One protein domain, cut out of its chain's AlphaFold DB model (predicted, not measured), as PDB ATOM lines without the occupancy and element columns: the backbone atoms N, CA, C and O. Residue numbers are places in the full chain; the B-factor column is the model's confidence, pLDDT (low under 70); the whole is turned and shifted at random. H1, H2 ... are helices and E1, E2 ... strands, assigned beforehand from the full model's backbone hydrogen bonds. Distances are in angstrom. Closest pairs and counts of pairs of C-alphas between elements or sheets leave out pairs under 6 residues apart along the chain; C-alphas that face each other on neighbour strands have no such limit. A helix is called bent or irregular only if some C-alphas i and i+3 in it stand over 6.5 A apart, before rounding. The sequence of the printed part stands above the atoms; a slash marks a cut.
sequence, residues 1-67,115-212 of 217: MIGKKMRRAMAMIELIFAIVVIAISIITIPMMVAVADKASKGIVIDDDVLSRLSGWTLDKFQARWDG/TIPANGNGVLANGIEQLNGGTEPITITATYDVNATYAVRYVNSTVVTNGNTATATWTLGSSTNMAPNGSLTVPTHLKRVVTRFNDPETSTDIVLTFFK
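This is residues 1 to 67 and 115 to 212 of the 217 residues of an uncharacterized protein of Sulfuricurvum sp. 17-40-25 (UniProt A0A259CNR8). A twisted sheet of four strands, E1 E2 E5 E6, curls round one end of a very long helix, H1, and residues 1 to 45, of which 3 to 45 belong to H1, stick out from this small head as an arm. At the head, E2 runs on into a second, two-stranded hairpin, E3 and E4, whose tip, residues 161 to 166, also sticks out. The printed part has 165 residues, with named elements in the order H1 H2 E1 E2 E3 E4 E5 E6; the class is mixed, helices and strands, and both sheets are antiparallel. The whole is extended, with a radius of gyration of the C-alphas of 29.5 A and spans of 104 by 47 by 22 A.

The larger sheet runs E1, residues 135 to 141, E2, residues 144 to 154, E5, residues 190 to 199, and E6, residues 204 to 212; E1 and E6 are its edge strands. E1 and E2 form a hairpin, with N 138 and O 146 2.8 A apart. E2 and E5 are antiparallel at 157 degrees, with N 151 and O 194 2.9 A apart. E5 and E6 form a hairpin, with N 197 and O 206 2.8 A apart. H1, residues 3 to 61, is on one face of this sheet, making two layers, a helix on one face of a sheet; its closest C-alphas to E1 are those of Val 49 and Ile 140, 6.7 A. H2, residues 128 to 131, is on the sheet too, at a height of 7.8 A and only just over E2, on which 3 of its 4 C-alphas fall; the closest C-alphas are those of Leu 131 and Tyr 150, 5.9 A. E2 runs on at 45 degrees into E3, residues 157 to 162, which forms a hairpin with E4, residues 165 to 170, with N 160 and O 167 2.9 A apart. H1 is apart from E3 and E4. In H1, 51 of 55 O i to N i+4 pairs are within hydrogen-bond range; H2 is too short for such a pair.

E2 is 32.4 A long, E5 29.4 A, E6 25.6 A and E1 18.5 A; E3 and E4 have six residues each and H2 four. H1 measures 84.3 A, from C-alpha 3 at (-8.088, 18.374, 5.047) to C-alpha 61 at (44.496, 29.326, -59.973). It is neither bent nor irregular, but only just: C-alphas 27 and 30 are 6.4 A apart. E6 ends at C-alpha 212, (47.272, 22.215, -60.925).

The two C-alphas farthest apart are those of Met 1 and Gly 163, 105.6 A. Residues 68 to 114 are not printed, and C-alphas 67 and 115 are 9.5 A apart across this cut. The link from E4 to E5 is long, 19 residues. The mean pLDDT of the printed part is 79.3; 35 residues are under 70, among them 1 to 9, 35 to 45 and 173 to 181.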
ATOM      1  N   MET A   1     -12.266  17.615  10.604       48.09
ATOM      2  CA  MET A   1     -12.060  18.771   9.695       48.09
ATOM      3  C   MET A   1     -10.578  19.177   9.670       48.09
ATOM      4  O   MET A   1     -10.212  20.156  10.299       48.09
ATOM      5  N   ILE A   2      -9.699  18.428   8.991       49.00
ATOM      6  CA  ILE A   2      -8.245  18.742   8.913       49.00
ATOM      7  C   ILE A   2      -7.749  18.864   7.451       49.00
ATOM      8  O   ILE A   2      -6.754  19.527   7.184       49.00
ATOM      9  N   GLY A   3      -8.507  18.374   6.460       51.59
ATOM     10  CA  GLY A   3      -8.088  18.374   5.047       51.59
ATOM     11  C   GLY A   3      -8.238  19.691   4.263       51.59
ATOM     12  O   GLY A   3      -7.736  19.788   3.147       51.59
ATOM     13  N   LYS A   4      -8.914  20.722   4.800       50.09
ATOM     14  CA  LYS A   4      -9.203  21.971   4.052       50.09
ATOM     15  C   LYS A   4      -8.094  23.034   4.166       50.09
ATOM     16  O   LYS A   4      -7.951  23.848   3.259       50.09
ATOM     17  N   LYS A   5      -7.281  23.008   5.237       52.00
ATOM     18  CA  LYS A   5      -6.121  23.912   5.413       52.00
ATOM     19  C   LYS A   5      -4.903  23.474   4.585       52.00
ATOM     20  O   LYS A   5      -4.267  24.329   3.981       52.00
ATOM     21  N   MET A   6      -4.639  22.167   4.472       55.72
ATOM     22  CA  MET A   6      -3.509  21.647   3.680       55.72
ATOM     23  C   MET A   6      -3.641  21.950   2.177       55.72
ATOM     24  O   MET A   6      -2.656  22.318   1.546       55.72
ATOM     25  N   ARG A   7      -4.859  21.917   1.614       56.03
ATOM     26  CA  ARG A   7      -5.087  22.262   0.195       56.03
ATOM     27  C   ARG A   7      -4.814  23.733  -0.137       56.03
ATOM     28  O   ARG A   7      -4.354  24.021  -1.232       56.03
ATOM     29  N   ARG A   8      -5.064  24.663   0.795       61.56
ATOM     30  CA  ARG A   8      -4.756  26.092   0.586       61.56
ATOM     31  C   ARG A   8      -3.259  26.381   0.655       61.56
ATOM     32  O   ARG A   8      -2.784  27.188  -0.128       61.56
ATOM     33  N   ALA A   9      -2.532  25.714   1.553       65.94
ATOM     34  CA  ALA A   9      -1.079  25.858   1.646       65.94
ATOM     35  C   ALA A   9      -0.369  25.295   0.401       65.94
ATOM     36  O   ALA A   9       0.528  25.940  -0.132       65.94
ATOM     37  N   MET A  10      -0.826  24.147  -0.110       73.06
ATOM     38  CA  MET A  10      -0.276  23.532  -1.322       73.06
ATOM     39  C   MET A  10      -0.542  24.386  -2.573       73.06
ATOM     40  O   MET A  10       0.380  24.627  -3.342       73.06
ATOM     41  N   ALA A  11      -1.749  24.953  -2.703       72.69
ATOM     42  CA  ALA A  11      -2.086  25.875  -3.791       72.69
ATOM     43  C   ALA A  11      -1.294  27.200  -3.740       72.69
ATOM     44  O   ALA A  11      -0.973  27.768  -4.779       72.69
ATOM     45  N   MET A  12      -0.958  27.703  -2.544       77.56
ATOM     46  CA  MET A  12      -0.126  28.907  -2.400       77.56
ATOM     47  C   MET A  12       1.327  28.650  -2.814       77.56
ATOM     48  O   MET A  12       1.934  29.491  -3.470       77.56
ATOM     49  N   ILE A  13       1.871  27.486  -2.452       81.75
ATOM     50  CA  ILE A  13       3.225  27.070  -2.845       81.75
ATOM     51  C   ILE A  13       3.302  26.871  -4.361       81.75
ATOM     52  O   ILE A  13       4.238  27.354  -4.989       81.75
ATOM     53  N   GLU A  14       2.300  26.224  -4.955       81.94
ATOM     54  CA  GLU A  14       2.216  26.001  -6.403       81.94
ATOM     55  C   GLU A  14       2.144  27.324  -7.185       81.94
ATOM     56  O   GLU A  14       2.833  27.491  -8.190       81.94
ATOM     57  N   LEU A  15       1.405  28.314  -6.669       83.50
ATOM     58  CA  LEU A  15       1.328  29.653  -7.260       83.50
ATOM     59  C   LEU A  15       2.676  30.393  -7.212       83.50
ATOM     60  O   LEU A  15       3.088  30.995  -8.203       83.50
ATOM     61  N   ILE A  16       3.382  30.337  -6.080       85.38
ATOM     62  CA  ILE A  16       4.706  30.964  -5.944       85.38
ATOM     63  C   ILE A  16       5.705  30.288  -6.888       85.38
ATOM     64  O   ILE A  16       6.468  30.976  -7.564       85.38
ATOM     65  N   PHE A  17       5.664  28.958  -6.990       84.69
ATOM     66  CA  PHE A  17       6.539  28.209  -7.888       84.69
ATOM     67  C   PHE A  17       6.281  28.570  -9.357       84.69
ATOM     68  O   PHE A  17       7.227  28.824 -10.101       84.69
ATOM     69  N   ALA A  18       5.013  28.698  -9.761       85.62
ATOM     70  CA  ALA A  18       4.645  29.125 -11.110       85.62
ATOM     71  C   ALA A  18       5.162  30.537 -11.440       85.62
ATOM     72  O   ALA A  18       5.730  30.747 -12.511       85.62
ATOM     73  N   ILE A  19       5.035  31.495 -10.514       85.31
ATOM     74  CA  ILE A  19       5.526  32.869 -10.712       85.31
ATOM     75  C   ILE A  19       7.052  32.893 -10.846       85.31
ATOM     76  O   ILE A  19       7.575  33.575 -11.724       85.31
ATOM     77  N   VAL A  20       7.769  32.126 -10.020       88.50
ATOM     78  CA  VAL A  20       9.237  32.043 -10.078       88.50
ATOM     79  C   VAL A  20       9.704  31.429 -11.401       88.50
ATOM     80  O   VAL A  20      10.606  31.971 -12.036       88.50
ATOM     81  N   VAL A  21       9.064  30.353 -11.867       80.62
ATOM     82  CA  VAL A  21       9.399  29.717 -13.152       80.62
ATOM     83  C   VAL A  21       9.131  30.663 -14.325       80.62
ATOM     84  O   VAL A  21       9.980  30.792 -15.208       80.62
ATOM     85  N   ILE A  22       8.004  31.382 -14.322       83.00
ATOM     86  CA  ILE A  22       7.692  32.384 -15.353       83.00
ATOM     87  C   ILE A  22       8.713  33.530 -15.321       83.00
ATOM     88  O   ILE A  22       9.236  33.907 -16.369       83.00
ATOM     89  N   ALA A  23       9.066  34.040 -14.138       81.88
ATOM     90  CA  ALA A  23      10.039  35.121 -13.986       81.88
ATOM     91  C   ALA A  23      11.439  34.730 -14.489       81.88
ATOM     92  O   ALA A  23      12.065  35.499 -15.215       81.88
ATOM     93  N   ILE A  24      11.912  33.519 -14.173       77.62
ATOM     94  CA  ILE A  24      13.198  33.007 -14.674       77.62
ATOM     95  C   ILE A  24      13.146  32.824 -16.199       77.62
ATOM     96  O   ILE A  24      14.099  33.173 -16.891       77.62
ATOM     97  N   SER A  25      12.025  32.341 -16.739       73.44
ATOM     98  CA  SER A  25      11.843  32.137 -18.184       73.44
ATOM     99  C   SER A  25      11.857  33.457 -18.970       73.44
ATOM    100  O   SER A  25      12.474  33.545 -20.028       73.44
ATOM    101  N   ILE A  26      11.233  34.512 -18.436       81.19
ATOM    102  CA  ILE A  26      11.210  35.847 -19.063       81.19
ATOM    103  C   ILE A  26      12.618  36.462 -19.126       81.19
ATOM    104  O   ILE A  26      12.913  37.208 -20.055       81.19
ATOM    105  N   ILE A  27      13.501  36.132 -18.178       78.50
ATOM    106  CA  ILE A  27      14.887  36.624 -18.166       78.50
ATOM    107  C   ILE A  27      15.775  35.813 -19.124       78.50
ATOM    108  O   ILE A  27      16.628  36.382 -19.805       78.50
ATOM    109  N   THR A  28      15.584  34.496 -19.216       75.00
ATOM    110  CA  THR A  28      16.473  33.618 -19.997       75.00
ATOM    111  C   THR A  28      16.167  33.603 -21.495       75.00
ATOM    112  O   THR A  28      17.093  33.434 -22.290       75.00
ATOM    113  N   ILE A  29      14.915  33.825 -21.912       74.12
ATOM    114  CA  ILE A  29      14.530  33.828 -23.335       74.12
ATOM    115  C   ILE A  29      15.248  34.937 -24.132       74.12
ATOM    116  O   ILE A  29      15.880  34.609 -25.138       74.12
ATOM    117  N   PRO A  30      15.253  36.220 -23.710       72.25
ATOM    118  CA  PRO A  30      15.972  37.274 -24.428       72.25
ATOM    119  C   PRO A  30      17.480  37.024 -24.488       72.25
ATOM    120  O   PRO A  30      18.112  37.325 -25.497       72.25
ATOM    121  N   MET A  31      18.058  36.440 -23.431       72.31
ATOM    122  CA  MET A  31      19.477  36.079 -23.409       72.31
ATOM    123  C   MET A  31      19.790  34.982 -24.430       72.31
ATOM    124  O   MET A  31      20.751  35.123 -25.181       72.31
ATOM    125  N   MET A  32      18.969  33.931 -24.512       63.06
ATOM    126  CA  MET A  32      19.140  32.871 -25.511       63.06
ATOM    127  C   MET A  32      18.966  33.390 -26.940       63.06
ATOM    128  O   MET A  32      19.769  33.044 -27.801       63.06
ATOM    129  N   VAL A  33      17.985  34.264 -27.186       73.56
ATOM    130  CA  VAL A  33      17.796  34.897 -28.502       73.56
ATOM    131  C   VAL A  33      18.992  35.786 -28.856       73.56
ATOM    132  O   VAL A  33      19.500  35.700 -29.966       73.56
ATOM    133  N   ALA A  34      19.523  36.564 -27.910       70.44
ATOM    134  CA  ALA A  34      20.703  37.394 -28.144       70.44
ATOM    135  C   ALA A  34      21.977  36.572 -28.414       70.44
ATOM    136  O   ALA A  34      22.820  36.991 -29.208       70.44
ATOM    137  N   VAL A  35      22.136  35.410 -27.771       67.69
ATOM    138  CA  VAL A  35      23.233  34.476 -28.075       67.69
ATOM    139  C   VAL A  35      23.033  33.830 -29.447       67.69
ATOM    140  O   VAL A  35      23.985  33.772 -30.221       67.69
ATOM    141  N   ALA A  36      21.811  33.411 -29.782       61.28
ATOM    142  CA  ALA A  36      21.486  32.830 -31.084       61.28
ATOM    143  C   ALA A  36      21.682  33.831 -32.237       61.28
ATOM    144  O   ALA A  36      22.247  33.464 -33.262       61.28
ATOM    145  N   ASP A  37      21.309  35.099 -32.055       65.06
ATOM    146  CA  ASP A  37      21.528  36.165 -33.040       65.06
ATOM    147  C   ASP A  37      23.012  36.487 -33.229       65.06
ATOM    148  O   ASP A  37      23.457  36.760 -34.343       65.06
ATOM    149  N   LYS A  38      23.804  36.462 -32.151       65.62
ATOM    150  CA  LYS A  38      25.260  36.635 -32.254       65.62
ATOM    151  C   LYS A  38      25.913  35.447 -32.958       65.62
ATOM    152  O   LYS A  38      26.785  35.656 -33.794       65.62
ATOM    153  N   ALA A  39      25.466  34.228 -32.662       58.34
ATOM    154  CA  ALA A  39      25.951  33.019 -33.315       58.34
ATOM    155  C   ALA A  39      25.564  32.973 -34.804       58.34
ATOM    156  O   ALA A  39      26.412  32.667 -35.637       58.34
ATOM    157  N   SER A  40      24.325  33.332 -35.164       57.16
ATOM    158  CA  SER A  40      23.883  33.324 -36.565       57.16
ATOM    159  C   SER A  40      24.588  34.397 -37.397       57.16
ATOM    160  O   SER A  40      24.989  34.125 -38.526       57.16
ATOM    161  N   LYS A  41      24.829  35.586 -36.826       57.84
ATOM    162  CA  LYS A  41      25.624  36.635 -37.479       57.84
ATOM    163  C   LYS A  41      27.076  36.212 -37.696       57.84
ATOM    164  O   LYS A  41      27.609  36.510 -38.756       57.84
ATOM    165  N   GLY A  42      27.686  35.506 -36.741       59.34
ATOM    166  CA  GLY A  42      29.032  34.944 -36.906       59.34
ATOM    167  C   GLY A  42      29.106  33.956 -38.072       59.34
ATOM    168  O   GLY A  42      29.910  34.140 -38.974       59.34
ATOM    169  N   ILE A  43      28.178  32.994 -38.128       60.72
ATOM    170  CA  ILE A  43      28.140  31.967 -39.186       60.72
ATOM    171  C   ILE A  43      27.968  32.582 -40.586       60.72
ATOM    172  O   ILE A  43      28.591  32.128 -41.540       60.72
ATOM    173  N   VAL A  44      27.133  33.616 -40.727       59.81
ATOM    174  CA  VAL A  44      26.927  34.293 -42.022       59.81
ATOM    175  C   VAL A  44      28.163  35.093 -42.450       59.81
ATOM    176  O   VAL A  44      28.467  35.148 -43.640       59.81
ATOM    177  N   ILE A  45      28.882  35.701 -41.501       61.84
ATOM    178  CA  ILE A  45      30.144  36.400 -41.782       61.84
ATOM    179  C   ILE A  45      31.212  35.395 -42.229       61.84
ATOM    180  O   ILE A  45      31.888  35.644 -43.224       61.84
ATOM    181  N   ASP A  46      31.310  34.244 -41.566       70.81
ATOM    182  CA  ASP A  46      32.287  33.204 -41.904       70.81
ATOM    183  C   ASP A  46      32.060  32.622 -43.312       70.81
ATOM    184  O   ASP A  46      33.025  32.349 -44.027       70.81
ATOM    185  N   ASP A  47      30.803  32.483 -43.749       74.44
ATOM    186  CA  ASP A  47      30.465  31.975 -45.087       74.44
ATOM    187  C   ASP A  47      30.754  33.002 -46.205       74.44
ATOM    188  O   ASP A  47      31.313  32.647 -47.245       74.44
ATOM    189  N   ASP A  48      30.471  34.298 -45.990       75.62
ATOM    190  CA  ASP A  48      30.858  35.368 -46.936       75.62
ATOM    191  C   ASP A  48      32.387  35.499 -47.031       75.62
ATOM    192  O   ASP A  48      32.943  35.584 -48.132       75.62
ATOM    193  N   VAL A  49      33.083  35.440 -45.890       78.12
ATOM    194  CA  VAL A  49      34.550  35.429 -45.823       78.12
ATOM    195  C   VAL A  49      35.101  34.232 -46.599       78.12
ATOM    196  O   VAL A  49      35.926  34.413 -47.495       78.12
ATOM    197  N   LEU A  50      34.613  33.017 -46.342       81.06
ATOM    198  CA  LEU A  50      35.082  31.813 -47.031       81.06
ATOM    199  C   LEU A  50      34.789  31.847 -48.539       81.06
ATOM    200  O   LEU A  50      35.654  31.489 -49.345       81.06
ATOM    201  N   SER A  51      33.603  32.304 -48.942       83.38
ATOM    202  CA  SER A  51      33.217  32.444 -50.350       83.38
ATOM    203  C   SER A  51      34.144  33.413 -51.092       83.38
ATOM    204  O   SER A  51      34.676  33.086 -52.155       83.38
ATOM    205  N   ARG A  52      34.458  34.567 -50.493       83.06
ATOM    206  CA  ARG A  52      35.383  35.548 -51.082       83.06
ATOM    207  C   ARG A  52      36.822  35.050 -51.124       83.06
ATOM    208  O   ARG A  52      37.483  35.204 -52.150       83.06
ATOM    209  N   LEU A  53      37.303  34.423 -50.052       84.62
ATOM    210  CA  LEU A  53      38.652  33.852 -49.999       84.62
ATOM    211  C   LEU A  53      38.822  32.713 -51.013       84.62
ATOM    212  O   LEU A  53      39.839  32.634 -51.709       84.62
ATOM    213  N   SER A  54      37.813  31.854 -51.161       84.75
ATOM    214  CA  SER A  54      37.827  30.797 -52.176       84.75
ATOM    215  C   SER A  54      37.785  31.374 -53.593       84.75
ATOM    216  O   SER A  54      38.604  30.970 -54.417       84.75
ATOM    217  N   GLY A  55      36.938  32.375 -53.859       85.81
ATOM    218  CA  GLY A  55      36.888  33.093 -55.136       85.81
ATOM    219  C   GLY A  55      38.217  33.759 -55.495       85.81
ATOM    220  O   GLY A  55      38.704  33.595 -56.613       85.81
ATOM    221  N   TRP A  56      38.858  34.423 -54.530       85.56
ATOM    222  CA  TRP A  56      40.193  34.994 -54.704       85.56
ATOM    223  C   TRP A  56      41.219  33.928 -55.072       85.56
ATOM    224  O   TRP A  56      41.992  34.085 -56.016       85.56
ATOM    225  N   THR A  57      41.224  32.808 -54.346       85.94
ATOM    226  CA  THR A  57      42.200  31.759 -54.638       85.94
ATOM    227  C   THR A  57      41.943  31.141 -56.012       85.94
ATOM    228  O   THR A  57      42.894  30.918 -56.756       85.94
ATOM    229  N   LEU A  58      40.676  30.927 -56.390       87.06
ATOM    230  CA  LEU A  58      40.283  30.439 -57.716       87.06
ATOM    231  C   LEU A  58      40.755  31.354 -58.848       87.06
ATOM    232  O   LEU A  58      41.225  30.836 -59.857       87.06
ATOM    233  N   ASP A  59      40.697  32.675 -58.679       87.69
ATOM    234  CA  ASP A  59      41.249  33.629 -59.649       87.69
ATOM    235  C   ASP A  59      42.760  33.413 -59.845       87.69
ATOM    236  O   ASP A  59      43.243  33.207 -60.962       87.69
ATOM    237  N   LYS A  60      43.510  33.291 -58.741       87.50
ATOM    238  CA  LYS A  60      44.949  32.979 -58.784       87.50
ATOM    239  C   LYS A  60      45.229  31.626 -59.454       87.50
ATOM    240  O   LYS A  60      46.231  31.489 -60.157       87.50
ATOM    241  N   PHE A  61      44.344  30.633 -59.315       83.44
ATOM    242  CA  PHE A  61      44.496  29.326 -59.973       83.44
ATOM    243  C   PHE A  61      44.348  29.346 -61.482       83.44
ATOM    244  O   PHE A  61      44.842  28.419 -62.133       83.44
ATOM    245  N   GLN A  62      43.724  30.367 -62.057       86.12
ATOM    246  CA  GLN A  62      43.615  30.494 -63.510       86.12
ATOM    247  C   GLN A  62      44.950  30.866 -64.170       86.12
ATOM    248  O   GLN A  62      45.076  30.758 -65.390       86.12
ATOM    249  N   ALA A  63      45.974  31.215 -63.378       87.00
ATOM    250  CA  ALA A  63      47.341  31.422 -63.846       87.00
ATOM    251  C   ALA A  63      47.872  30.250 -64.684       87.00
ATOM    252  O   ALA A  63      47.356  29.129 -64.652       87.00
ATOM    253  N   ARG A  64      48.964  30.479 -65.413       88.88
ATOM    254  CA  ARG A  64      49.625  29.409 -66.174       88.88
ATOM    255  C   ARG A  64      50.177  28.346 -65.228       88.88
ATOM    256  O   ARG A  64      50.538  28.646 -64.093       88.88
ATOM    257  N   TRP A  65      50.240  27.092 -65.676       89.25
ATOM    258  CA  TRP A  65      50.822  26.030 -64.850       89.25
ATOM    259  C   TRP A  65      52.313  26.262 -64.575       89.25
ATOM    260  O   TRP A  65      52.787  25.922 -63.497       89.25
ATOM    261  N   ASP A  66      53.036  26.854 -65.524       90.50
ATOM    262  CA  ASP A  66      54.473  27.110 -65.446       90.50
ATOM    263  C   ASP A  66      54.842  28.352 -66.264       90.50
ATOM    264  O   ASP A  66      54.120  28.704 -67.201       90.50
ATOM    265  N   GLY A  67      55.949  29.012 -65.936       88.56
ATOM    266  CA  GLY A  67      56.459  30.164 -66.675       88.56
ATOM    267  C   GLY A  67      56.896  29.836 -68.093       88.56
ATOM    268  O   GLY A  67      56.760  30.676 -68.982       88.56
ATOM    269  N   THR A 115      62.146  25.694 -62.289       91.50
ATOM    270  CA  THR A 115      62.284  25.492 -60.843       91.50
ATOM    271  C   THR A 115      61.328  26.425 -60.110       91.50
ATOM    272  O   THR A 115      61.243  27.602 -60.465       91.50
ATOM    273  N   ILE A 116      60.673  25.949 -59.051       93.06
ATOM    274  CA  ILE A 116      59.839  26.817 -58.217       93.06
ATOM    275  C   ILE A 116      60.776  27.752 -57.434       93.06
ATOM    276  O   ILE A 116      61.598  27.260 -56.652       93.06
ATOM    277  N   PRO A 117      60.692  29.083 -57.621       94.19
ATOM    278  CA  PRO A 117      61.546  30.017 -56.900       94.19
ATOM    279  C   PRO A 117      61.215  29.976 -55.408       94.19
ATOM    280  O   PRO A 117      60.054  29.839 -55.031       94.19
ATOM    281  N   ALA A 118      62.221  30.124 -54.541       91.19
ATOM    282  CA  ALA A 118      61.995  30.171 -53.093       91.19
ATOM    283  C   ALA A 118      61.060  31.330 -52.701       91.19
ATOM    284  O   ALA A 118      60.170  31.130 -51.879       91.19
ATOM    285  N   ASN A 119      61.239  32.479 -53.363       92.88
ATOM    286  CA  ASN A 119      60.383  33.657 -53.283       92.88
ATOM    287  C   ASN A 119      59.988  34.053 -54.708       92.88
ATOM    288  O   ASN A 119      60.806  34.588 -55.461       92.88
ATOM    289  N   GLY A 120      58.764  33.726 -55.100       92.31
ATOM    290  CA  GLY A 120      58.193  34.142 -56.369       92.31
ATOM    291  C   GLY A 120      57.876  35.637 -56.386       92.31
ATOM    292  O   GLY A 120      57.758  36.283 -55.345       92.31
ATOM    293  N   ASN A 121      57.764  36.204 -57.586       92.19
ATOM    294  CA  ASN A 121      57.532  37.641 -57.771       92.19
ATOM    295  C   ASN A 121      56.044  38.025 -57.889       92.19
ATOM    296  O   ASN A 121      55.744  39.174 -58.201       92.19
ATOM    297  N   GLY A 122      55.120  37.074 -57.710       90.56
ATOM    298  CA  GLY A 122      53.674  37.285 -57.844       90.56
ATOM    299  C   GLY A 122      53.168  37.485 -59.281       90.56
ATOM    300  O   GLY A 122      51.962  37.596 -59.499       90.56
ATOM    301  N   VAL A 123      54.042  37.503 -60.293       91.94
ATOM    302  CA  VAL A 123      53.652  37.739 -61.692       91.94
ATOM    303  C   VAL A 123      53.126  36.446 -62.315       91.94
ATOM    304  O   VAL A 123      53.862  35.691 -62.947       91.94
ATOM    305  N   LEU A 124      51.820  36.206 -62.185       90.62
ATOM    306  CA  LEU A 124      51.137  34.979 -62.630       90.62
ATOM    307  C   LEU A 124      51.203  34.692 -64.139       90.62
ATOM    308  O   LEU A 124      50.988  33.556 -64.572       90.62
ATOM    309  N   ALA A 125      51.538  35.698 -64.951       88.50
ATOM    310  CA  ALA A 125      51.847  35.502 -66.366       88.50
ATOM    311  C   ALA A 125      53.070  34.586 -66.579       88.50
ATOM    312  O   ALA A 125      53.149  33.911 -67.606       88.50
ATOM    313  N   ASN A 126      53.968  34.526 -65.589       90.44
ATOM    314  CA  ASN A 126      55.161  33.682 -65.552       90.44
ATOM    315  C   ASN A 126      54.936  32.381 -64.758       90.44
ATOM    316  O   ASN A 126      55.905  31.810 -64.267       90.44
ATOM    317  N   GLY A 127      53.689  31.922 -64.602       91.12
ATOM    318  CA  GLY A 127      53.369  30.641 -63.964       91.12
ATOM    319  C   GLY A 127      52.924  30.734 -62.503       91.12
ATOM    320  O   GLY A 127      53.205  31.700 -61.791       91.12
ATOM    321  N   ILE A 128      52.211  29.701 -62.050       92.50
ATOM    322  CA  ILE A 128      51.678  29.595 -60.683       92.50
ATOM    323  C   ILE A 128      52.791  29.492 -59.631       92.50
ATOM    324  O   ILE A 128      52.591  29.868 -58.480       92.50
ATOM    325  N   GLU A 129      53.983  29.024 -60.004       93.12
ATOM    326  CA  GLU A 129      55.139  28.957 -59.109       93.12
ATOM    327  C   GLU A 129      55.579  30.327 -58.586       93.12
ATOM    328  O   GLU A 129      56.192  30.394 -57.521       93.12
ATOM    329  N   GLN A 130      55.214  31.416 -59.274       94.38
ATOM    330  CA  GLN A 130      55.502  32.779 -58.825       94.38
ATOM    331  C   GLN A 130      54.729  33.187 -57.569       94.38
ATOM    332  O   GLN A 130      55.040  34.222 -56.985       94.38
ATOM    333  N   LEU A 131      53.750  32.391 -57.129       93.94
ATOM    334  CA  LEU A 131      53.099  32.592 -55.838       93.94
ATOM    335  C   LEU A 131      53.962  32.122 -54.666       93.94
ATOM    336  O   LEU A 131      53.742  32.565 -53.547       93.94
ATOM    337  N   ASN A 132      54.919  31.210 -54.867       94.56
ATOM    338  CA  ASN A 132      55.598  30.561 -53.747       94.56
ATOM    339  C   ASN A 132      56.322  31.566 -52.834       94.56
ATOM    340  O   ASN A 132      57.135  32.351 -53.308       94.56
ATOM    341  N   GLY A 133      56.052  31.518 -51.527       91.44
ATOM    342  CA  GLY A 133      56.648  32.440 -50.555       91.44
ATOM    343  C   GLY A 133      56.069  33.859 -50.599       91.44
ATOM    344  O   GLY A 133      56.494  34.710 -49.821       91.44
ATOM    345  N   GLY A 134      55.100  34.122 -51.481       91.44
ATOM    346  CA  GLY A 134      54.414  35.402 -51.582       91.44
ATOM    347  C   GLY A 134      53.429  35.630 -50.436       91.44
ATOM    348  O   GLY A 134      52.908  34.687 -49.832       91.44
ATOM    349  N   THR A 135      53.165  36.904 -50.152       90.88
ATOM    350  CA  THR A 135      52.098  37.344 -49.249       90.88
ATOM    351  C   THR A 135      51.357  38.513 -49.884       90.88
ATOM    352  O   THR A 135      51.993  39.419 -50.420       90.88
ATOM    353  N   GLU A 136      50.029  38.493 -49.837       89.56
ATOM    354  CA  GLU A 136      49.175  39.543 -50.395       89.56
ATOM    355  C   GLU A 136      48.039  39.872 -49.414       89.56
ATOM    356  O   GLU A 136      47.391  38.944 -48.923       89.56
ATOM    357  N   PRO A 137      47.767  41.156 -49.123       88.06
ATOM    358  CA  PRO A 137      46.597  41.536 -48.343       88.06
ATOM    359  C   PRO A 137      45.324  41.399 -49.187       88.06
ATOM    360  O   PRO A 137      45.298  41.777 -50.361       88.06
ATOM    361  N   ILE A 138      44.259  40.881 -48.580       85.12
ATOM    362  CA  ILE A 138      42.922  40.792 -49.165       85.12
ATOM    363  C   ILE A 138      41.959  41.565 -48.279       85.12
ATOM    364  O   ILE A 138      41.694  41.179 -47.141       85.12
ATOM    365  N   THR A 139      41.381  42.615 -48.848       81.88
ATOM    366  CA  THR A 139      40.321  43.384 -48.204       81.88
ATOM    367  C   THR A 139      38.979  42.737 -48.524       81.88
ATOM    368  O   THR A 139      38.458  42.854 -49.635       81.88
ATOM    369  N   ILE A 140      38.416  42.018 -47.554       72.44
ATOM    370  CA  ILE A 140      37.135  41.316 -47.712       72.44
ATOM    371  C   ILE A 140      35.980  42.319 -47.571       72.44
ATOM    372  O   ILE A 140      34.991  42.213 -48.289       72.44
ATOM    373  N   THR A 141      36.129  43.351 -46.730       67.81
ATOM    374  CA  THR A 141      35.243  44.532 -46.608       67.81
ATOM    375  C   THR A 141      36.032  45.716 -46.024       67.81
ATOM    376  O   THR A 141      37.190  45.545 -45.666       67.81
ATOM    377  N   ALA A 142      35.417  46.894 -45.837       59.78
ATOM    378  CA  ALA A 142      36.051  48.074 -45.219       59.78
ATOM    379  C   ALA A 142      36.540  47.880 -43.758       59.78
ATOM    380  O   ALA A 142      36.936  48.849 -43.115       59.78
ATOM    381  N   THR A 143      36.449  46.669 -43.202       63.62
ATOM    382  CA  THR A 143      36.750  46.360 -41.794       63.62
ATOM    383  C   THR A 143      37.597  45.095 -41.616       63.62
ATOM    384  O   THR A 143      38.063  44.856 -40.509       63.62
ATOM    385  N   TYR A 144      37.819  44.297 -42.669       69.69
ATOM    386  CA  TYR A 144      38.550  43.027 -42.568       69.69
ATOM    387  C   TYR A 144      39.621  42.934 -43.651       69.69
ATOM    388  O   TYR A 144      39.296  42.744 -44.830       69.69
ATOM    389  N   ASP A 145      40.876  43.032 -43.222       78.88
ATOM    390  CA  ASP A 145      42.051  42.758 -44.040       78.88
ATOM    391  C   ASP A 145      42.663  41.436 -43.581       78.88
ATOM    392  O   ASP A 145      43.062  41.288 -42.429       78.88
ATOM    393  N   VAL A 146      42.741  40.464 -44.488       84.25
ATOM    394  CA  VAL A 146      43.364  39.167 -44.211       84.25
ATOM    395  C   VAL A 146      44.564  38.991 -45.123       84.25
ATOM    396  O   VAL A 146      44.480  39.231 -46.326       84.25
ATOM    397  N   ASN A 147      45.688  38.534 -44.575       87.94
ATOM    398  CA  ASN A 147      46.870  38.253 -45.380       87.94
ATOM    399  C   ASN A 147      46.804  36.833 -45.944       87.94
ATOM    400  O   ASN A 147      46.771  35.847 -45.204       87.94
ATOM    401  N   ALA A 148      46.828  36.737 -47.270       89.44
ATOM    402  CA  ALA A 148      47.013  35.493 -47.990       89.44
ATOM    403  C   ALA A 148      48.501  35.187 -48.091       89.44
ATOM    404  O   ALA A 148      49.263  35.961 -48.663       89.44
ATOM    405  N   THR A 149      48.912  34.043 -47.565       91.69
ATOM    406  CA  THR A 149      50.267  33.507 -47.722       91.69
ATOM    407  C   THR A 149      50.213  32.285 -48.622       91.69
ATOM    408  O   THR A 149      49.271  31.495 -48.537       91.69
ATOM    409  N   TYR A 150      51.216  32.112 -49.480       91.88
ATOM    410  CA  TYR A 150      51.205  31.061 -50.497       91.88
ATOM    411  C   TYR A 150      52.455  30.188 -50.439       91.88
ATOM    412  O   TYR A 150      53.575  30.656 -50.228       91.88
ATOM    413  N   ALA A 151      52.277  28.906 -50.734       92.06
ATOM    414  CA  ALA A 151      53.375  27.986 -50.961       92.06
ATOM    415  C   ALA A 151      53.059  27.021 -52.093       92.06
ATOM    416  O   ALA A 151      51.971  26.448 -52.159       92.06
ATOM    417  N   VAL A 152      54.038  26.806 -52.965       92.00
ATOM    418  CA  VAL A 152      53.900  25.948 -54.144       92.00
ATOM    419  C   VAL A 152      54.979  24.879 -54.119       92.00
ATOM    420  O   VAL A 152      56.147  25.184 -53.882       92.00
ATOM    421  N   ARG A 153      54.620  23.619 -54.364       91.81
ATOM    422  CA  ARG A 153      55.584  22.516 -54.527       91.81
ATOM    423  C   ARG A 153      55.157  21.585 -55.649       91.81
ATOM    424  O   ARG A 153      53.965  21.420 -55.907       91.81
ATOM    425  N   TYR A 154      56.136  20.944 -56.275       90.81
ATOM    426  CA  TYR A 154      55.889  19.774 -57.107       90.81
ATOM    427  C   TYR A 154      55.463  18.608 -56.226       90.81
ATOM    428  O   TYR A 154      56.091  18.351 -55.200       90.81
ATOM    429  N   VAL A 155      54.393  17.918 -56.609       88.00
ATOM    430  CA  VAL A 155      53.871  16.778 -55.850       88.00
ATOM    431  C   VAL A 155      54.637  15.531 -56.244       88.00
ATOM    432  O   VAL A 155      54.687  15.200 -57.427       88.00
ATOM    433  N   ASN A 156      55.184  14.825 -55.255       84.56
ATOM    434  CA  ASN A 156      55.815  13.531 -55.485       84.56
ATOM    435  C   ASN A 156      54.778  12.520 -55.981       84.56
ATOM    436  O   ASN A 156      53.675  12.399 -55.432       84.56
ATOM    437  N   SER A 157      55.170  11.753 -56.981       80.81
ATOM    438  CA  SER A 157      54.337  10.748 -57.617       80.81
ATOM    439  C   SER A 157      55.149   9.502 -57.932       80.81
ATOM    440  O   SER A 157      56.379   9.502 -57.942       80.81
ATOM    441  N   THR A 158      54.435   8.411 -58.161       84.00
ATOM    442  CA  THR A 158      55.001   7.169 -58.674       84.00
ATOM    443  C   THR A 158      54.160   6.734 -59.854       84.00
ATOM    444  O   THR A 158      52.932   6.674 -59.747       84.00
ATOM    445  N   VAL A 159      54.814   6.446 -60.976       81.81
ATOM    446  CA  VAL A 159      54.139   6.017 -62.199       81.81
ATOM    447  C   VAL A 159      54.417   4.558 -62.498       81.81
ATOM    448  O   VAL A 159      55.558   4.103 -62.471       81.81
ATOM    449  N   VAL A 160      53.348   3.836 -62.826       83.25
ATOM    450  CA  VAL A 160      53.397   2.475 -63.357       83.25
ATOM    451  C   VAL A 160      52.834   2.504 -64.773       83.25
ATOM    452  O   VAL A 160      51.746   3.034 -65.006       83.25
ATOM    453  N   THR A 161      53.573   1.942 -65.727       77.81
ATOM    454  CA  THR A 161      53.160   1.839 -67.130       77.81
ATOM    455  C   THR A 161      52.739   0.409 -67.462       77.81
ATOM    456  O   THR A 161      53.389  -0.557 -67.067       77.81
ATOM    457  N   ASN A 162      51.632   0.262 -68.191       79.12
ATOM    458  CA  ASN A 162      51.159  -1.012 -68.724       79.12
ATOM    459  C   ASN A 162      50.632  -0.809 -70.153       79.12
ATOM    460  O   ASN A 162      49.532  -0.293 -70.368       79.12
ATOM    461  N   GLY A 163      51.446  -1.178 -71.146       76.38
ATOM    462  CA  GLY A 163      51.132  -0.960 -72.558       76.38
ATOM    463  C   GLY A 163      51.018   0.529 -72.896       76.38
ATOM    464  O   GLY A 163      51.991   1.261 -72.778       76.38
ATOM    465  N   ASN A 164      49.828   0.971 -73.317       70.12
ATOM    466  CA  ASN A 164      49.542   2.374 -73.655       70.12
ATOM    467  C   ASN A 164      48.985   3.195 -72.483       70.12
ATOM    468  O   ASN A 164      48.739   4.393 -72.638       70.12
ATOM    469  N   THR A 165      48.789   2.568 -71.326       71.69
ATOM    470  CA  THR A 165      48.228   3.213 -70.141       71.69
ATOM    471  C   THR A 165      49.339   3.480 -69.135       71.69
ATOM    472  O   THR A 165      50.167   2.613 -68.859       71.69
ATOM    473  N   ALA A 166      49.355   4.685 -68.573       75.62
ATOM    474  CA  ALA A 166      50.209   5.045 -67.451       75.62
ATOM    475  C   ALA A 166      49.326   5.476 -66.283       75.62
ATOM    476  O   ALA A 166      48.457   6.335 -66.440       75.62
ATOM    477  N   THR A 167      49.557   4.882 -65.120       77.62
ATOM    478  CA  THR A 167      48.850   5.215 -63.886       77.62
ATOM    479  C   THR A 167      49.821   5.916 -62.953       77.62
ATOM    480  O   THR A 167      50.830   5.338 -62.552       77.62
ATOM    481  N   ALA A 168      49.514   7.168 -62.615       78.62
ATOM    482  CA  ALA A 168      50.252   7.939 -61.628       78.62
ATOM    483  C   ALA A 168      49.531   7.883 -60.279       78.62
ATOM    484  O   ALA A 168      48.325   8.104 -60.204       78.62
ATOM    485  N   THR A 169      50.279   7.602 -59.217       83.31
ATOM    486  CA  THR A 169      49.810   7.731 -57.834       83.31
ATOM    487  C   THR A 169      50.522   8.911 -57.195       83.31
ATOM    488  O   THR A 169      51.751   8.939 -57.161       83.31
ATOM    489  N   TRP A 170      49.768   9.883 -56.685       80.00
ATOM    490  CA  TRP A 170      50.322  11.068 -56.030       80.00
ATOM    491  C   TRP A 170      50.260  10.949 -54.520       80.00
ATOM    492  O   TRP A 170      49.236  10.570 -53.953       80.00
ATOM    493  N   THR A 171      51.330  11.378 -53.857       78.19
ATOM    494  CA  THR A 171      51.319  11.548 -52.404       78.19
ATOM    495  C   THR A 171      50.998  13.001 -52.084       78.19
ATOM    496  O   THR A 171      51.880  13.856 -52.061       78.19
ATOM    497  N   LEU A 172      49.719  13.293 -51.838       71.94
ATOM    498  CA  LEU A 172      49.248  14.668 -51.632       71.94
ATOM    499  C   LEU A 172      49.735  15.279 -50.303       71.94
ATOM    500  O   LEU A 172      49.847  16.501 -50.199       71.94
ATOM    501  N   GLY A 173      50.094  14.448 -49.319       68.19
ATOM    502  CA  GLY A 173      50.599  14.884 -48.014       68.19
ATOM    503  C   GLY A 173      49.556  15.601 -47.147       68.19
ATOM    504  O   GLY A 173      48.375  15.639 -47.473       68.19
ATOM    505  N   SER A 174      50.006  16.181 -46.032       67.25
ATOM    506  CA  SER A 174      49.168  16.982 -45.124       67.25
ATOM    507  C   SER A 174      49.176  18.468 -45.517       67.25
ATOM    508  O   SER A 174      50.139  18.949 -46.117       67.25
ATOM    509  N   SER A 175      48.106  19.209 -45.217       63.41
ATOM    510  CA  SER A 175      48.019  20.683 -45.288       63.41
ATOM    511  C   SER A 175      48.309  21.377 -43.959       63.41
ATOM    512  O   SER A 175      48.235  22.597 -43.886       63.41
ATOM    513  N   THR A 176      48.669  20.627 -42.914       62.00
ATOM    514  CA  THR A 176      48.905  21.179 -41.570       62.00
ATOM    515  C   THR A 176      50.069  22.170 -41.505       62.00
ATOM    516  O   THR A 176      50.140  22.945 -40.559       62.00
ATOM    517  N   ASN A 177      50.957  22.174 -42.505       64.12
ATOM    518  CA  ASN A 177      52.055  23.125 -42.630       64.12
ATOM    519  C   ASN A 177      51.950  23.893 -43.951       64.12
ATOM    520  O   ASN A 177      51.583  23.326 -44.980       64.12
ATOM    521  N   MET A 178      52.377  25.160 -43.932       65.44
ATOM    522  CA  MET A 178      52.480  25.988 -45.138       65.44
ATOM    523  C   MET A 178      53.436  25.416 -46.178       65.44
ATOM    524  O   MET A 178      53.304  25.748 -47.338       65.44
ATOM    525  N   ALA A 179      54.394  24.565 -45.816       67.25
ATOM    526  CA  ALA A 179      55.217  23.868 -46.796       67.25
ATOM    527  C   ALA A 179      54.524  22.553 -47.197       67.25
ATOM    528  O   ALA A 179      54.580  21.600 -46.415       67.25
ATOM    529  N   PRO A 180      53.869  22.462 -48.376       64.31
ATOM    530  CA  PRO A 180      53.336  21.188 -48.833       64.31
ATOM    531  C   PRO A 180      54.471  20.177 -49.022       64.31
ATOM    532  O   PRO A 180      55.605  20.542 -49.335       64.31
ATOM    533  N   ASN A 181      54.166  18.891 -48.854       69.44
ATOM    534  CA  ASN A 181      55.116  17.830 -49.186       69.44
ATOM    535  C   ASN A 181      55.467  17.906 -50.680       69.44
ATOM    536  O   ASN A 181      54.570  18.081 -51.508       69.44
ATOM    537  N   GLY A 182      56.751  17.772 -51.023       78.31
ATOM    538  CA  GLY A 182      57.195  17.860 -52.413       78.31
ATOM    539  C   GLY A 182      58.565  18.499 -52.609       78.31
ATOM    540  O   GLY A 182      59.262  18.820 -51.646       78.31
ATOM    541  N   SER A 183      58.936  18.709 -53.872       84.06
ATOM    542  CA  SER A 183      60.208  19.327 -54.264       84.06
ATOM    543  C   SER A 183      60.015  20.723 -54.865       84.06
ATOM    544  O   SER A 183      58.973  21.034 -55.445       84.06
ATOM    545  N   LEU A 184      61.032  21.576 -54.727       87.94
ATOM    546  CA  LEU A 184      61.143  22.849 -55.454       87.94
ATOM    547  C   LEU A 184      61.843  22.682 -56.811       87.94
ATOM    548  O   LEU A 184      61.652  23.497 -57.712       87.94
ATOM    549  N   THR A 185      62.665  21.641 -56.949       87.62
ATOM    550  CA  THR A 185      63.642  21.494 -58.039       87.62
ATOM    551  C   THR A 185      63.429  20.253 -58.896       87.62
ATOM    552  O   THR A 185      64.006  20.168 -59.974       87.62
ATOM    553  N   VAL A 186      62.616  19.299 -58.439       87.19
ATOM    554  CA  VAL A 186      62.301  18.070 -59.178       87.19
ATOM    555  C   VAL A 186      60.902  18.229 -59.771       87.19
ATOM    556  O   VAL A 186      59.927  18.106 -59.026       87.19
ATOM    557  N   PRO A 187      60.783  18.570 -61.067       87.69
ATOM    558  CA  PRO A 187      59.497  18.867 -61.666       87.69
ATOM    559  C   PRO A 187      58.657  17.606 -61.842       87.69
ATOM    560  O   PRO A 187      59.129  16.590 -62.348       87.69
ATOM    561  N   THR A 188      57.388  17.717 -61.473       87.88
ATOM    562  CA  THR A 188      56.353  16.707 -61.704       87.88
ATOM    563  C   THR A 188      55.187  17.340 -62.463       87.88
ATOM    564  O   THR A 188      55.060  18.560 -62.519       87.88
ATOM    565  N   HIS A 189      54.308  16.551 -63.070       83.31
ATOM    566  CA  HIS A 189      53.150  17.021 -63.825       83.31
ATOM    567  C   HIS A 189      52.067  17.635 -62.934       83.31
ATOM    568  O   HIS A 189      51.062  18.110 -63.467       83.31
ATOM    569  N   LEU A 190      52.219  17.592 -61.608       87.88
ATOM    570  CA  LEU A 190      51.266  18.125 -60.648       87.88
ATOM    571  C   LEU A 190      51.979  19.082 -59.691       87.88
ATOM    572  O   LEU A 190      52.902  18.703 -58.975       87.88
ATOM    573  N   LYS A 191      51.509  20.327 -59.639       89.81
ATOM    574  CA  LYS A 191      51.905  21.304 -58.621       89.81
ATOM    575  C   LYS A 191      50.792  21.393 -57.585       89.81
ATOM    576  O   LYS A 191      49.616  21.457 -57.943       89.81
ATOM    577  N   ARG A 192      51.163  21.416 -56.310       89.62
ATOM    578  CA  ARG A 192      50.268  21.717 -55.194       89.62
ATOM    579  C   ARG A 192      50.516  23.145 -54.745       89.62
ATOM    580  O   ARG A 192      51.664  23.520 -54.514       89.62
ATOM    581  N   VAL A 193      49.440  23.900 -54.585       90.12
ATOM    582  CA  VAL A 193      49.451  25.242 -54.009       90.12
ATOM    583  C   VAL A 193      48.673  25.197 -52.705       90.12
ATOM    584  O   VAL A 193      47.541  24.710 -52.666       90.12
ATOM    585  N   VAL A 194      49.295  25.676 -51.639       90.50
ATOM    586  CA  VAL A 194      48.664  25.868 -50.337       90.50
ATOM    587  C   VAL A 194      48.572  27.363 -50.103       90.50
ATOM    588  O   VAL A 194      49.590  28.056 -50.140       90.50
ATOM    589  N   THR A 195      47.356  27.838 -49.873       89.88
ATOM    590  CA  THR A 195      47.076  29.222 -49.507       89.88
ATOM    591  C   THR A 195      46.556  29.235 -48.085       89.88
ATOM    592  O   THR A 195      45.622  28.497 -47.768       89.88
ATOM    593  N   ARG A 196      47.143  30.065 -47.227       88.44
ATOM    594  CA  ARG A 196      46.652  30.282 -45.869       88.44
ATOM    595  C   ARG A 196      46.269  31.729 -45.683       88.44
ATOM    596  O   ARG A 196      47.075  32.623 -45.935       88.44
ATOM    597  N   PHE A 197      45.055  31.912 -45.202       87.38
ATOM    598  CA  PHE A 197      44.504  33.176 -44.767       87.38
ATOM    599  C   PHE A 197      44.593  33.185 -43.253       87.38
ATOM    600  O   PHE A 197      43.909  32.403 -42.592       87.38
ATOM    601  N   ASN A 198      45.503  33.996 -42.728       83.75
ATOM    602  CA  ASN A 198      45.686  34.139 -41.295       83.75
ATOM    603  C   ASN A 198      45.530  35.605 -40.916       83.75
ATOM    604  O   ASN A 198      46.226  36.464 -41.461       83.75
ATOM    605  N   ASP A 199      44.628  35.858 -39.980       79.00
ATOM    606  CA  ASP A 199      44.533  37.135 -39.295       79.00
ATOM    607  C   ASP A 199      44.349  36.881 -37.787       79.00
ATOM    608  O   ASP A 199      43.313  36.349 -37.362       79.00
ATOM    609  N   PRO A 200      45.362  37.211 -36.962       72.06
ATOM    610  CA  PRO A 200      45.309  36.992 -35.524       72.06
ATOM    611  C   PRO A 200      44.275  37.883 -34.823       72.06
ATOM    612  O   PRO A 200      43.844  37.533 -33.727       72.06
ATOM    613  N   GLU A 201      43.864  39.003 -35.425       72.62
ATOM    614  CA  GLU A 201      42.887  39.919 -34.827       72.62
ATOM    615  C   GLU A 201      41.459  39.382 -34.961       72.62
ATOM    616  O   GLU A 201      40.664  39.471 -34.023       72.62
ATOM    617  N   THR A 202      41.149  38.745 -36.092       67.31
ATOM    618  CA  THR A 202      39.840  38.125 -36.347       67.31
ATOM    619  C   THR A 202      39.772  36.648 -35.969       67.31
ATOM    620  O   THR A 202      38.708  36.045 -36.069       67.31
ATOM    621  N   SER A 203      40.875  36.051 -35.498       71.44
ATOM    622  CA  SER A 203      40.986  34.600 -35.256       71.44
ATOM    623  C   SER A 203      40.688  33.750 -36.501       71.44
ATOM    624  O   SER A 203      40.310  32.582 -36.387       71.44
ATOM    625  N   THR A 204      40.877  34.321 -37.693       72.44
ATOM    626  CA  THR A 204      40.681  33.616 -38.960       72.44
ATOM    627  C   THR A 204      41.934  32.808 -39.275       72.44
ATOM    628  O   THR A 204      43.018  33.370 -39.422       72.44
ATOM    629  N   ASP A 205      41.792  31.488 -39.403       81.12
ATOM    630  CA  ASP A 205      42.859  30.598 -39.863       81.12
ATOM    631  C   ASP A 205      42.306  29.577 -40.860       81.12
ATOM    632  O   ASP A 205      41.851  28.490 -40.498       81.12
ATOM    633  N   ILE A 206      42.303  29.956 -42.136       84.06
ATOM    634  CA  ILE A 206      41.759  29.138 -43.222       84.06
ATOM    635  C   ILE A 206      42.910  28.686 -44.111       84.06
ATOM    636  O   ILE A 206      43.655  29.504 -44.647       84.06
ATOM    637  N   VAL A 207      43.031  27.373 -44.315       86.75
ATOM    638  CA  VAL A 207      44.006  26.777 -45.236       86.75
ATOM    639  C   VAL A 207      43.267  26.136 -46.398       86.75
ATOM    640  O   VAL A 207      42.550  25.152 -46.226       86.75
ATOM    641  N   LEU A 208      43.490  26.657 -47.601       86.81
ATOM    642  CA  LEU A 208      42.991  26.068 -48.834       86.81
ATOM    643  C   LEU A 208      44.138  25.385 -49.583       86.81
ATOM    644  O   LEU A 208      45.255  25.893 -49.666       86.81
ATOM    645  N   THR A 209      43.874  24.198 -50.119       87.25
ATOM    646  CA  THR A 209      44.842  23.421 -50.900       87.25
ATOM    647  C   THR A 209      44.265  23.122 -52.268       87.25
ATOM    648  O   THR A 209      43.142  22.644 -52.380       87.25
ATOM    649  N   PHE A 210      45.077  23.332 -53.296       87.12
ATOM    650  CA  PHE A 210      44.687  23.114 -54.676       87.12
ATOM    651  C   PHE A 210      45.805  22.443 -55.455       87.12
ATOM    652  O   PHE A 210      46.987  22.525 -55.105       87.12
ATOM    653  N   PHE A 211      45.415  21.805 -56.549       87.69
ATOM    654  CA  PHE A 211      46.309  21.072 -57.422       87.69
ATOM    655  C   PHE A 211      46.138  21.565 -58.847       87.69
ATOM    656  O   PHE A 211      45.019  21.742 -59.321       87.69
ATOM    657  N   LYS A 212      47.258  21.782 -59.532       87.12
ATOM    658  CA  LYS A 212      47.272  22.215 -60.925       87.12
ATOM    659  C   LYS A 212      48.162  21.290 -61.733       87.12
ATOM    660  O   LYS A 212      49.303  21.028 -61.341       87.12
TER     661      LYS A 212